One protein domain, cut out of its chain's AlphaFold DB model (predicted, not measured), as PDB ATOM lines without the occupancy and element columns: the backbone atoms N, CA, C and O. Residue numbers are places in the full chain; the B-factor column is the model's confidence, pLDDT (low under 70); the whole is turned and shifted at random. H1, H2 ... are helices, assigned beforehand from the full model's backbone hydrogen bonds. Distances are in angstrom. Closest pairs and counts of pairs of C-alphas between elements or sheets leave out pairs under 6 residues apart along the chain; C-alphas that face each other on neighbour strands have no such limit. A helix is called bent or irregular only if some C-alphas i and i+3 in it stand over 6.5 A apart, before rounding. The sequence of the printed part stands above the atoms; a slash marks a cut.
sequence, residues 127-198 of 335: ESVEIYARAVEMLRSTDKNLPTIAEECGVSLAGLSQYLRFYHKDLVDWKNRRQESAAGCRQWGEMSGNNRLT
ATOM      1  N   GLU A 127      37.285  37.761 -29.497       90.50
ATOM      2  CA  GLU A 127      38.636  38.129 -29.955       90.50
ATOM      3  C   GLU A 127      39.145  37.223 -31.089       90.50
ATOM      4  O   GLU A 127      39.731  37.678 -32.064       90.50
ATOM      5  N   SER A 128      38.916  35.909 -30.991       90.56
ATOM      6  CA  SER A 128      39.333  34.964 -32.033       90.56
ATOM      7  C   SER A 128      38.498  35.103 -33.303       90.56
ATOM      8  O   SER A 128      39.030  34.906 -34.394       90.56
ATOM      9  N   VAL A 129      37.208  35.427 -33.170       93.38
ATOM     10  CA  VAL A 129      36.339  35.695 -34.323       93.38
ATOM     11  C   VAL A 129      36.874  36.894 -35.097       93.38
ATOM     12  O   VAL A 129      37.018  36.795 -36.310       93.38
ATOM     13  N   GLU A 130      37.251  37.967 -34.404       94.00
ATOM     14  CA  GLU A 130      37.832  39.166 -35.017       94.00
ATOM     15  C   GLU A 130      39.189  38.880 -35.676       94.00
ATOM     16  O   GLU A 130      39.372  39.178 -36.857       94.00
ATOM     17  N   ILE A 131      40.110  38.216 -34.963       94.50
ATOM     18  CA  ILE A 131      41.456  37.890 -35.473       94.50
ATOM     19  C   ILE A 131      41.391  37.079 -36.775       94.50
ATOM     20  O   ILE A 131      42.166  37.319 -37.703       94.50
ATOM     21  N   TYR A 132      40.487  36.098 -36.858       96.31
ATOM     22  CA  TYR A 132      40.403  35.202 -38.012       96.31
ATOM     23  C   TYR A 132      39.352  35.611 -39.053       96.31
ATOM     24  O   TYR A 132      39.302  34.972 -40.105       96.31
ATOM     25  N   ALA A 133      38.551  36.661 -38.820       94.94
ATOM     26  CA  ALA A 133      37.461  37.073 -39.710       94.94
ATOM     27  C   ALA A 133      37.935  37.252 -41.159       94.94
ATOM     28  O   ALA A 133      37.422  36.594 -42.069       94.94
ATOM     29  N   ARG A 134      38.997  38.047 -41.353       96.12
ATOM     30  CA  ARG A 134      39.594  38.303 -42.673       96.12
ATOM     31  C   ARG A 134      40.088  37.022 -43.350       96.12
ATOM     32  O   ARG A 134      39.884  36.831 -44.545       96.12
ATOM     33  N   ALA A 135      40.708  36.117 -42.590       95.62
ATOM     34  CA  ALA A 135      41.222  34.854 -43.120       95.62
ATOM     35  C   ALA A 135      40.094  33.900 -43.549       95.62
ATOM     36  O   ALA A 135      40.203  33.225 -44.573       95.62
ATOM     37  N   VAL A 136      38.998  33.852 -42.783       95.06
ATOM     38  CA  VAL A 136      37.806  33.055 -43.114       95.06
ATOM     39  C   VAL A 136      37.120  33.603 -44.361       95.06
ATOM     40  O   VAL A 136      36.734  32.826 -45.235       95.06
ATOM     41  N   GLU A 137      36.991  34.925 -44.471       94.19
ATOM     42  CA  GLU A 137      36.423  35.577 -45.650       94.19
ATOM     43  C   GLU A 137      37.272  35.313 -46.896       94.19
ATOM     44  O   GLU A 137      36.748  34.839 -47.902       94.19
ATOM     45  N   MET A 138      38.591  35.498 -46.802       92.88
ATOM     46  CA  MET A 138      39.518  35.212 -47.896       92.88
ATOM     47  C   MET A 138      39.462  33.743 -48.324       92.88
ATOM     48  O   MET A 138      39.508  33.446 -49.516       92.88
ATOM     49  N   LEU A 139      39.314  32.806 -47.384       90.25
ATOM     50  CA  LEU A 139      39.167  31.387 -47.713       90.25
ATOM     51  C   LEU A 139      37.851  31.091 -48.454       90.25
ATOM     52  O   LEU A 139      37.815  30.166 -49.267       90.25
ATOM     53  N   ARG A 140      36.780  31.851 -48.196       89.81
ATOM     54  CA  ARG A 140      35.497  31.725 -48.907       89.81
ATOM     55  C   ARG A 140      35.554  32.331 -50.306       89.81
ATOM     56  O   ARG A 140      35.103  31.686 -51.246       89.81
ATOM     57  N   SER A 141      36.090  33.543 -50.429       87.38
ATOM     58  CA  SER A 141      36.053  34.331 -51.667       87.38
ATOM     59  C   SER A 141      37.180  33.998 -52.640       87.38
ATOM     60  O   SER A 141      37.010  34.154 -53.845       87.38
ATOM     61  N   THR A 142      38.323  33.521 -52.140       84.50
ATOM     62  CA  THR A 142      39.502  33.248 -52.964       84.50
ATOM     63  C   THR A 142      39.862  31.769 -53.016       84.50
ATOM     64  O   THR A 142      39.551  30.958 -52.134       84.50
ATOM     65  N   ASP A 143      40.602  31.427 -54.060       75.12
ATOM     66  CA  ASP A 143      41.161  30.101 -54.301       75.12
ATOM     67  C   ASP A 143      42.613  29.974 -53.782       75.12
ATOM     68  O   ASP A 143      43.372  29.088 -54.176       75.12
ATOM     69  N   LYS A 144      43.011  30.839 -52.836       81.12
ATOM     70  CA  LYS A 144      44.330  30.794 -52.190       81.12
ATOM     71  C   LYS A 144      44.470  29.585 -51.255       81.12
ATOM     72  O   LYS A 144      43.502  28.979 -50.786       81.12
ATOM     73  N   ASN A 145      45.715  29.194 -50.993       83.12
ATOM     74  CA  ASN A 145      46.025  28.131 -50.039       83.12
ATOM     75  C   ASN A 145      46.033  28.663 -48.596       83.12
ATOM     76  O   ASN A 145      46.231  29.851 -48.356       83.12
ATOM     77  N   LEU A 146      45.817  27.768 -47.628       88.00
ATOM     78  CA  LEU A 146      45.727  28.155 -46.221       88.00
ATOM     79  C   LEU A 146      47.018  28.808 -45.676       88.00
ATOM     80  O   LEU A 146      46.889  29.793 -44.956       88.00
ATOM     81  N   PRO A 147      48.239  28.331 -46.009       89.75
ATOM     82  CA  PRO A 147      49.483  29.024 -45.652       89.75
ATOM     83  C   PRO A 147      49.579  30.469 -46.154       89.75
ATOM     84  O   PRO A 147      49.854  31.359 -45.362       89.75
ATOM     85  N   THR A 148      49.297  30.708 -47.434       89.25
ATOM     86  CA  THR A 148      49.322  32.033 -48.063       89.25
ATOM     87  C   THR A 148      48.289  32.951 -47.421       89.25
ATOM     88  O   THR A 148      48.600  34.090 -47.105       89.25
ATOM     89  N   ILE A 149      47.080  32.447 -47.149       92.12
ATOM     90  CA  ILE A 149      46.058  33.217 -46.426       92.12
ATOM     91  C   ILE A 149      46.545  33.570 -45.018       92.12
ATOM     92  O   ILE A 149      46.345  34.695 -44.578       92.12
ATOM     93  N   ALA A 150      47.172  32.631 -44.304       94.44
ATOM     94  CA  ALA A 150      47.677  32.877 -42.958       94.44
ATOM     95  C   ALA A 150      48.757  33.971 -42.950       94.44
ATOM     96  O   ALA A 150      48.700  34.873 -42.119       94.44
ATOM     97  N   GLU A 151      49.681  33.919 -43.909       93.81
ATOM     98  CA  GLU A 151      50.738  34.913 -44.107       93.81
ATOM     99  C   GLU A 151      50.168  36.295 -44.452       93.81
ATOM    100  O   GLU A 151      50.432  37.256 -43.734       93.81
ATOM    101  N   GLU A 152      49.301  36.391 -45.465       93.62
ATOM    102  CA  GLU A 152      48.640  37.649 -45.844       93.62
ATOM    103  C   GLU A 152      47.782  38.220 -44.710       93.62
ATOM    104  O   GLU A 152      47.676  39.438 -44.532       93.62
ATOM    105  N   CYS A 153      47.160  37.337 -43.926       94.25
ATOM    106  CA  CYS A 153      46.337  37.735 -42.800       94.25
ATOM    107  C   CYS A 153      47.146  38.105 -41.552       94.25
ATOM    108  O   CYS A 153      46.563  38.715 -40.657       94.25
ATOM    109  N   GLY A 154      48.443  37.789 -41.496       94.38
ATOM    110  CA  GLY A 154      49.286  38.000 -40.318       94.38
ATOM    111  C   GLY A 154      48.946  37.072 -39.147       94.38
ATOM    112  O   GLY A 154      49.161  37.432 -37.993       94.38
ATOM    113  N   VAL A 155      48.385  35.888 -39.417       95.88
ATOM    114  CA  VAL A 155      47.951  34.929 -38.388       95.88
ATOM    115  C   VAL A 155      48.768  33.640 -38.428       95.88
ATOM    116  O   VAL A 155      49.279  33.219 -39.463       95.88
ATOM    117  N   SER A 156      48.857  32.943 -37.293       95.88
ATOM    118  CA  SER A 156      49.520  31.635 -37.244       95.88
ATOM    119  C   SER A 156      48.763  30.598 -38.077       95.88
ATOM    120  O   SER A 156      47.581  30.346 -37.834       95.88
ATOM    121  N   LEU A 157      49.459  29.909 -38.989       93.94
ATOM    122  CA  LEU A 157      48.895  28.800 -39.770       93.94
ATOM    123  C   LEU A 157      48.301  27.703 -38.873       93.94
ATOM    124  O   LEU A 157      47.224  27.175 -39.158       93.94
ATOM    125  N   ALA A 158      48.992  27.349 -37.787       91.69
ATOM    126  CA  ALA A 158      48.524  26.324 -36.858       91.69
ATOM    127  C   ALA A 158      47.242  26.770 -36.137       91.69
ATOM    128  O   ALA A 158      46.286  25.993 -36.057       91.69
ATOM    129  N   GLY A 159      47.210  28.030 -35.685       93.69
ATOM    130  CA  GLY A 159      46.053  28.645 -35.036       93.69
ATOM    131  C   GLY A 159      44.846  28.741 -35.967       93.69
ATOM    132  O   GLY A 159      43.777  28.236 -35.629       93.69
ATOM    133  N   LEU A 160      45.033  29.270 -37.178       94.38
ATOM    134  CA  LEU A 160      43.989  29.366 -38.199       94.38
ATOM    135  C   LEU A 160      43.449  27.980 -38.579       94.38
ATOM    136  O   LEU A 160      42.240  27.763 -38.619       94.38
ATOM    137  N   SER A 161      44.335  27.004 -38.800       92.25
ATOM    138  CA  SER A 161      43.934  25.626 -39.101       92.25
ATOM    139  C   SER A 161      43.105  25.008 -37.970       92.25
ATOM    140  O   SER A 161      42.134  24.295 -38.223       92.25
ATOM    141  N   GLN A 162      43.471  25.264 -36.713       90.94
ATOM    142  CA  GLN A 162      42.705  24.804 -35.559       90.94
ATOM    143  C   GLN A 162      41.347  25.505 -35.457       90.94
ATOM    144  O   GLN A 162      40.339  24.821 -35.296       90.94
ATOM    145  N   TYR A 163      41.318  26.829 -35.611       93.56
ATOM    146  CA  TYR A 163      40.104  27.638 -35.584       93.56
ATOM    147  C   TYR A 163      39.081  27.157 -36.622       93.56
ATOM    148  O   TYR A 163      37.939  26.853 -36.276       93.56
ATOM    149  N   LEU A 164      39.521  26.960 -37.869       93.25
ATOM    150  CA  LEU A 164      38.679  26.446 -38.950       93.25
ATOM    151  C   LEU A 164      38.118  25.054 -38.643       93.25
ATOM    152  O   LEU A 164      36.929  24.814 -38.819       93.25
ATOM    153  N   ARG A 165      38.944  24.133 -38.129       89.31
ATOM    154  CA  ARG A 165      38.484  22.777 -37.775       89.31
ATOM    155  C   ARG A 165      37.477  22.751 -36.627       89.31
ATOM    156  O   ARG A 165      36.729  21.781 -36.514       89.31
ATOM    157  N   PHE A 166      37.494  23.747 -35.746       89.12
ATOM    158  CA  PHE A 166      36.570  23.813 -34.616       89.12
ATOM    159  C   PHE A 166      35.256  24.492 -34.988       89.12
ATOM    160  O   PHE A 166      34.206  23.972 -34.621       89.12
ATOM    161  N   TYR A 167      35.310  25.605 -35.721       90.50
ATOM    162  CA  TYR A 167      34.157  26.496 -35.893       90.50
ATOM    163  C   TYR A 167      33.663  26.635 -37.339       90.50
ATOM    164  O   TYR A 167      32.548  27.092 -37.548       90.50
ATOM    165  N   HIS A 168      34.449  26.209 -38.331       91.25
ATOM    166  CA  HIS A 168      34.114  26.305 -39.758       91.25
ATOM    167  C   HIS A 168      34.347  24.965 -40.476       91.25
ATOM    168  O   HIS A 168      35.042  24.889 -41.495       91.25
ATOM    169  N   LYS A 169      33.814  23.875 -39.902       87.06
ATOM    170  CA  LYS A 169      33.963  22.509 -40.443       87.06
ATOM    171  C   LYS A 169      33.383  22.391 -41.853       87.06
ATOM    172  O   LYS A 169      34.013  21.810 -42.727       87.06
ATOM    173  N   ASP A 170      32.237  23.021 -42.075       88.62
ATOM    174  CA  ASP A 170      31.563  23.162 -43.363       88.62
ATOM    175  C   ASP A 170      32.474  23.769 -44.440       88.62
ATOM    176  O   ASP A 170      32.558  23.241 -45.550       88.62
ATOM    177  N   LEU A 171      33.212  24.828 -44.097       90.12
ATOM    178  CA  LEU A 171      34.137  25.498 -45.007       90.12
ATOM    179  C   LEU A 171      35.343  24.614 -45.340       90.12
ATOM    180  O   LEU A 171      35.766  24.539 -46.496       90.12
ATOM    181  N   VAL A 172      35.879  23.916 -44.335       86.94
ATOM    182  CA  VAL A 172      36.967  22.946 -44.517       86.94
ATOM    183  C   VAL A 172      36.512  21.796 -45.418       86.94
ATOM    184  O   VAL A 172      37.217  21.442 -46.361       86.94
ATOM    185  N   ASP A 173      35.325  21.247 -45.180       85.31
ATOM    186  CA  ASP A 173      34.768  20.144 -45.964       85.31
ATOM    187  C   ASP A 173      34.399  20.574 -47.386       85.31
ATOM    188  O   ASP A 173      34.603  19.820 -48.339       85.31
ATOM    189  N   TRP A 174      33.893  21.795 -47.566       86.25
ATOM    190  CA  TRP A 174      33.672  22.383 -48.885       86.25
ATOM    191  C   TRP A 174      34.984  22.530 -49.667       86.25
ATOM    192  O   TRP A 174      35.064  22.055 -50.803       86.25
ATOM    193  N   LYS A 175      36.043  23.087 -49.058       83.31
ATOM    194  CA  LYS A 175      37.363  23.190 -49.708       83.31
ATOM    195  C   LYS A 175      37.964  21.816 -50.008       83.31
ATOM    196  O   LYS A 175      38.485  21.629 -51.104       83.31
ATOM    197  N   ASN A 176      37.860  20.851 -49.093       81.12
ATOM    198  CA  ASN A 176      38.347  19.487 -49.320       81.12
ATOM    199  C   ASN A 176      37.623  18.825 -50.500       81.12
ATOM    200  O   ASN A 176      38.272  18.253 -51.370       81.12
ATOM    201  N   ARG A 177      36.291  18.951 -50.583       82.62
ATOM    202  CA  ARG A 177      35.517  18.441 -51.726       82.62
ATOM    203  C   ARG A 177      35.920  19.121 -53.029       82.62
ATOM    204  O   ARG A 177      36.128  18.439 -54.025       82.62
ATOM    205  N   ARG A 178      36.103  20.446 -53.021       77.31
ATOM    206  CA  ARG A 178      36.584  21.201 -54.189       77.31
ATOM    207  C   ARG A 178      37.976  20.730 -54.631       77.31
ATOM    208  O   ARG A 178      38.182  20.513 -55.819       77.31
ATOM    209  N   GLN A 179      38.894  20.491 -53.692       72.00
ATOM    210  CA  GLN A 179      40.216  19.916 -53.974       72.00
ATOM    211  C   GLN A 179      40.134  18.503 -54.553       72.00
ATOM    212  O   GLN A 179      40.909  18.167 -55.442       72.00
ATOM    213  N   GLU A 180      39.237  17.660 -54.043       72.12
ATOM    214  CA  GLU A 180      39.056  16.295 -54.541       72.12
ATOM    215  C   GLU A 180      38.456  16.278 -55.943       72.12
ATOM    216  O   GLU A 180      38.937  15.528 -56.788       72.12
ATOM    217  N   SER A 181      37.496  17.158 -56.228       67.69
ATOM    218  CA  SER A 181      36.973  17.358 -57.582       67.69
ATOM    219  C   SER A 181      38.039  17.897 -58.539       67.69
ATOM    220  O   SER A 181      38.083  17.494 -59.699       67.69
ATOM    221  N   ALA A 182      38.934  18.759 -58.051       64.75
ATOM    222  CA  ALA A 182      40.071  19.267 -58.813       64.75
ATOM    223  C   ALA A 182      41.237  18.263 -58.920       64.75
ATOM    224  O   ALA A 182      42.141  18.427 -59.743       64.75
ATOM    225  N   ALA A 183      41.258  17.201 -58.108       60.09
ATOM    226  CA  ALA A 183      42.319  16.203 -58.122       60.09
ATOM    227  C   ALA A 183      42.239  15.361 -59.404       60.09
ATOM    228  O   ALA A 183      41.542  14.356 -59.483       60.09
ATOM    229  N   GLY A 184      42.988  15.783 -60.423       55.25
ATOM    230  CA  GLY A 184      43.014  15.151 -61.746       55.25
ATOM    231  C   GLY A 184      42.709  16.128 -62.879       55.25
ATOM    232  O   GLY A 184      43.202  15.927 -63.989       55.25
ATOM    233  N   CYS A 185      42.008  17.223 -62.581       53.81
ATOM    234  CA  CYS A 185      41.853  18.358 -63.482       53.81
ATOM    235  C   CYS A 185      43.069  19.277 -63.303       53.81
ATOM    236  O   CYS A 185      43.374  19.761 -62.218       53.81
ATOM    237  N   ARG A 186      43.853  19.433 -64.369       56.91
ATOM    238  CA  ARG A 186      45.024  20.320 -64.421       56.91
ATOM    239  C   ARG A 186      44.716  21.475 -65.363       56.91
ATOM    240  O   ARG A 186      45.482  21.719 -66.294       56.91
ATOM    241  N   GLN A 187      43.529  22.062 -65.206       57.88
ATOM    242  CA  GLN A 187      43.085  23.085 -66.134       57.88
ATOM    243  C   GLN A 187      43.933  24.327 -65.941       57.88
ATOM    244  O   GLN A 187      44.389  24.631 -64.840       57.88
ATOM    245  N   TRP A 188      44.147  25.026 -67.044       55.44
ATOM    246  CA  TRP A 188      44.850  26.290 -67.037       55.44
ATOM    247  C   TRP A 188      44.155  27.264 -66.084       55.44
ATOM    248  O   TRP A 188      42.978  27.553 -66.265       55.44
ATOM    249  N   GLY A 189      44.882  27.760 -65.080       56.72
ATOM    250  CA  GLY A 189      44.369  28.774 -64.153       56.72
ATOM    251  C   GLY A 189      43.384  28.240 -63.107       56.72
ATOM    252  O   GLY A 189      42.961  28.994 -62.238       56.72
ATOM    253  N   GLU A 190      43.055  26.944 -63.119       57.50
ATOM    254  CA  GLU A 190      42.257  26.337 -62.052       57.50
ATOM    255  C   GLU A 190      43.139  25.803 -60.920       57.50
ATOM    256  O   GLU A 190      44.302  25.407 -61.101       57.50
ATOM    257  N   MET A 191      42.556  25.756 -59.721       53.50
ATOM    258  CA  MET A 191      43.192  25.166 -58.551       53.50
ATOM    259  C   MET A 191      43.580  23.714 -58.820       53.50
ATOM    260  O   MET A 191      42.736  22.867 -59.076       53.50
ATOM    261  N   SER A 192      44.860  23.394 -58.667       58.06
ATOM    262  CA  SER A 192      45.293  22.009 -58.516       58.06
ATOM    263  C   SER A 192      44.885  21.474 -57.142       58.06
ATOM    264  O   SER A 192      44.735  22.245 -56.194       58.06
ATOM    265  N   GLY A 193      44.865  20.149 -56.967       54.78
ATOM    266  CA  GLY A 193      44.650  19.501 -55.660       54.78
ATOM    267  C   GLY A 193      45.624  19.924 -54.539       54.78
ATOM    268  O   GLY A 193      45.396  19.594 -53.382       54.78
ATOM    269  N   ASN A 194      46.680  20.684 -54.862       59.19
ATOM    270  CA  ASN A 194      47.615  21.298 -53.912       59.19
ATOM    271  C   ASN A 194      47.364  22.810 -53.666       59.19
ATOM    272  O   ASN A 194      48.264  23.492 -53.179       59.19
ATOM    273  N   ASN A 195      46.200  23.364 -54.037       54.75
ATOM    274  CA  ASN A 195      45.862  24.803 -53.973       54.75
ATOM    275  C   ASN A 195      46.904  25.732 -54.626       54.75
ATOM    276  O   ASN A 195      47.121  26.862 -54.188       54.75
ATOM    277  N   ARG A 196      47.579  25.251 -55.669       60.47
ATOM    278  CA  ARG A 196      48.355  26.095 -56.580       60.47
ATOM    279  C   ARG A 196      47.562  26.230 -57.864       60.47
ATOM    280  O   ARG A 196      46.987  25.233 -58.303       60.47
ATOM    281  N   LEU A 197      47.554  27.423 -58.448       62.62
ATOM    282  CA  LEU A 197      47.062  27.601 -59.809       62.62
ATOM    283  C   LEU A 197      47.848  26.653 -60.713       62.62
ATOM    284  O   LEU A 197      49.081  26.579 -60.643       62.62
ATOM    285  N   THR A 198      47.132  25.845 -61.486       64.56
ATOM    286  CA  THR A 198      47.767  24.922 -62.416       64.56
ATOM    287  C   THR A 198      48.146  25.728 -63.647       64.56
ATOM    288  O   THR A 198      47.364  25.868 -64.580       64.56
TER     289      THR A 198
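AT A GLANCE: This is residues 127 to 198 of the 335 residues of an uncharacterized protein of Parabacteroides sp. merdae-related_45_40 (UniProt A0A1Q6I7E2). Three crossed helices, H1, H2 and H3, pack together with their centres in a triangle, and H4 turns off from the end of H3 and runs away from H2 toward a stretch of loop, residues 183 to 198, at the far end. The printed part has 72 residues with four named helices, H1 H2 H3 H4 along the chain, and no named strand: all helix. It is compact, with a radius of gyration of the C-alphas of 12.4 A, yet elongated, spanning 39 by 22 by 19 A.

HOW THE PARTS SIT: H1, residues 127 to 141, touches H2, residues 146 to 153, with residues 134 to 139 alone; the closest C-alphas, of Ala 135 and Cys 153, are 5.9 A apart. These two run opposite ways at a steep tilt of 61 degrees. H3, residues 157 to 167, touches H2 about perpendicular at 76 degrees, closest at the C-alphas of Ala 150 and Leu 157, 5.3 A. Residues 132 to 136 of H1 alone touch H3, at 90 degrees; the closest C-alphas, of Tyr 132 and Leu 160, are 6.9 A apart. H4, residues 169 to 182, only just touches H3, with 3 pairs of C-alphas within 8 A, and only at the corner by their link; the closest are those of Leu 164 and Val 172, 6.8 A. H1 and H4 are close but not clearly touching, 7.5 A between the C-alphas of Arg 140 and Leu 171; H2 and H4 are apart. Every O i to N i+4 pair is within hydrogen-bond range in H2, H3 and H4, and 9 of 11 in H1.

IN THESE COORDINATES: H1 begins at C-alpha 127 (38.636, 38.129, -29.955) and is 22.2 A long; it is irregular, with C-alphas 131 and 134 7.4 A apart. H2 measures 10.2 A and H3 15.4 A. H4, 19.6 A, ends at C-alpha 182 (40.071, 19.267, -58.813).

THE WHOLE: The two C-alphas farthest apart, of Glu 127 and Gly 184, are 39.5 A apart. The printed part has no cut, and its three links between helices are tight. Residues 181 to 198 have pLDDT under 70.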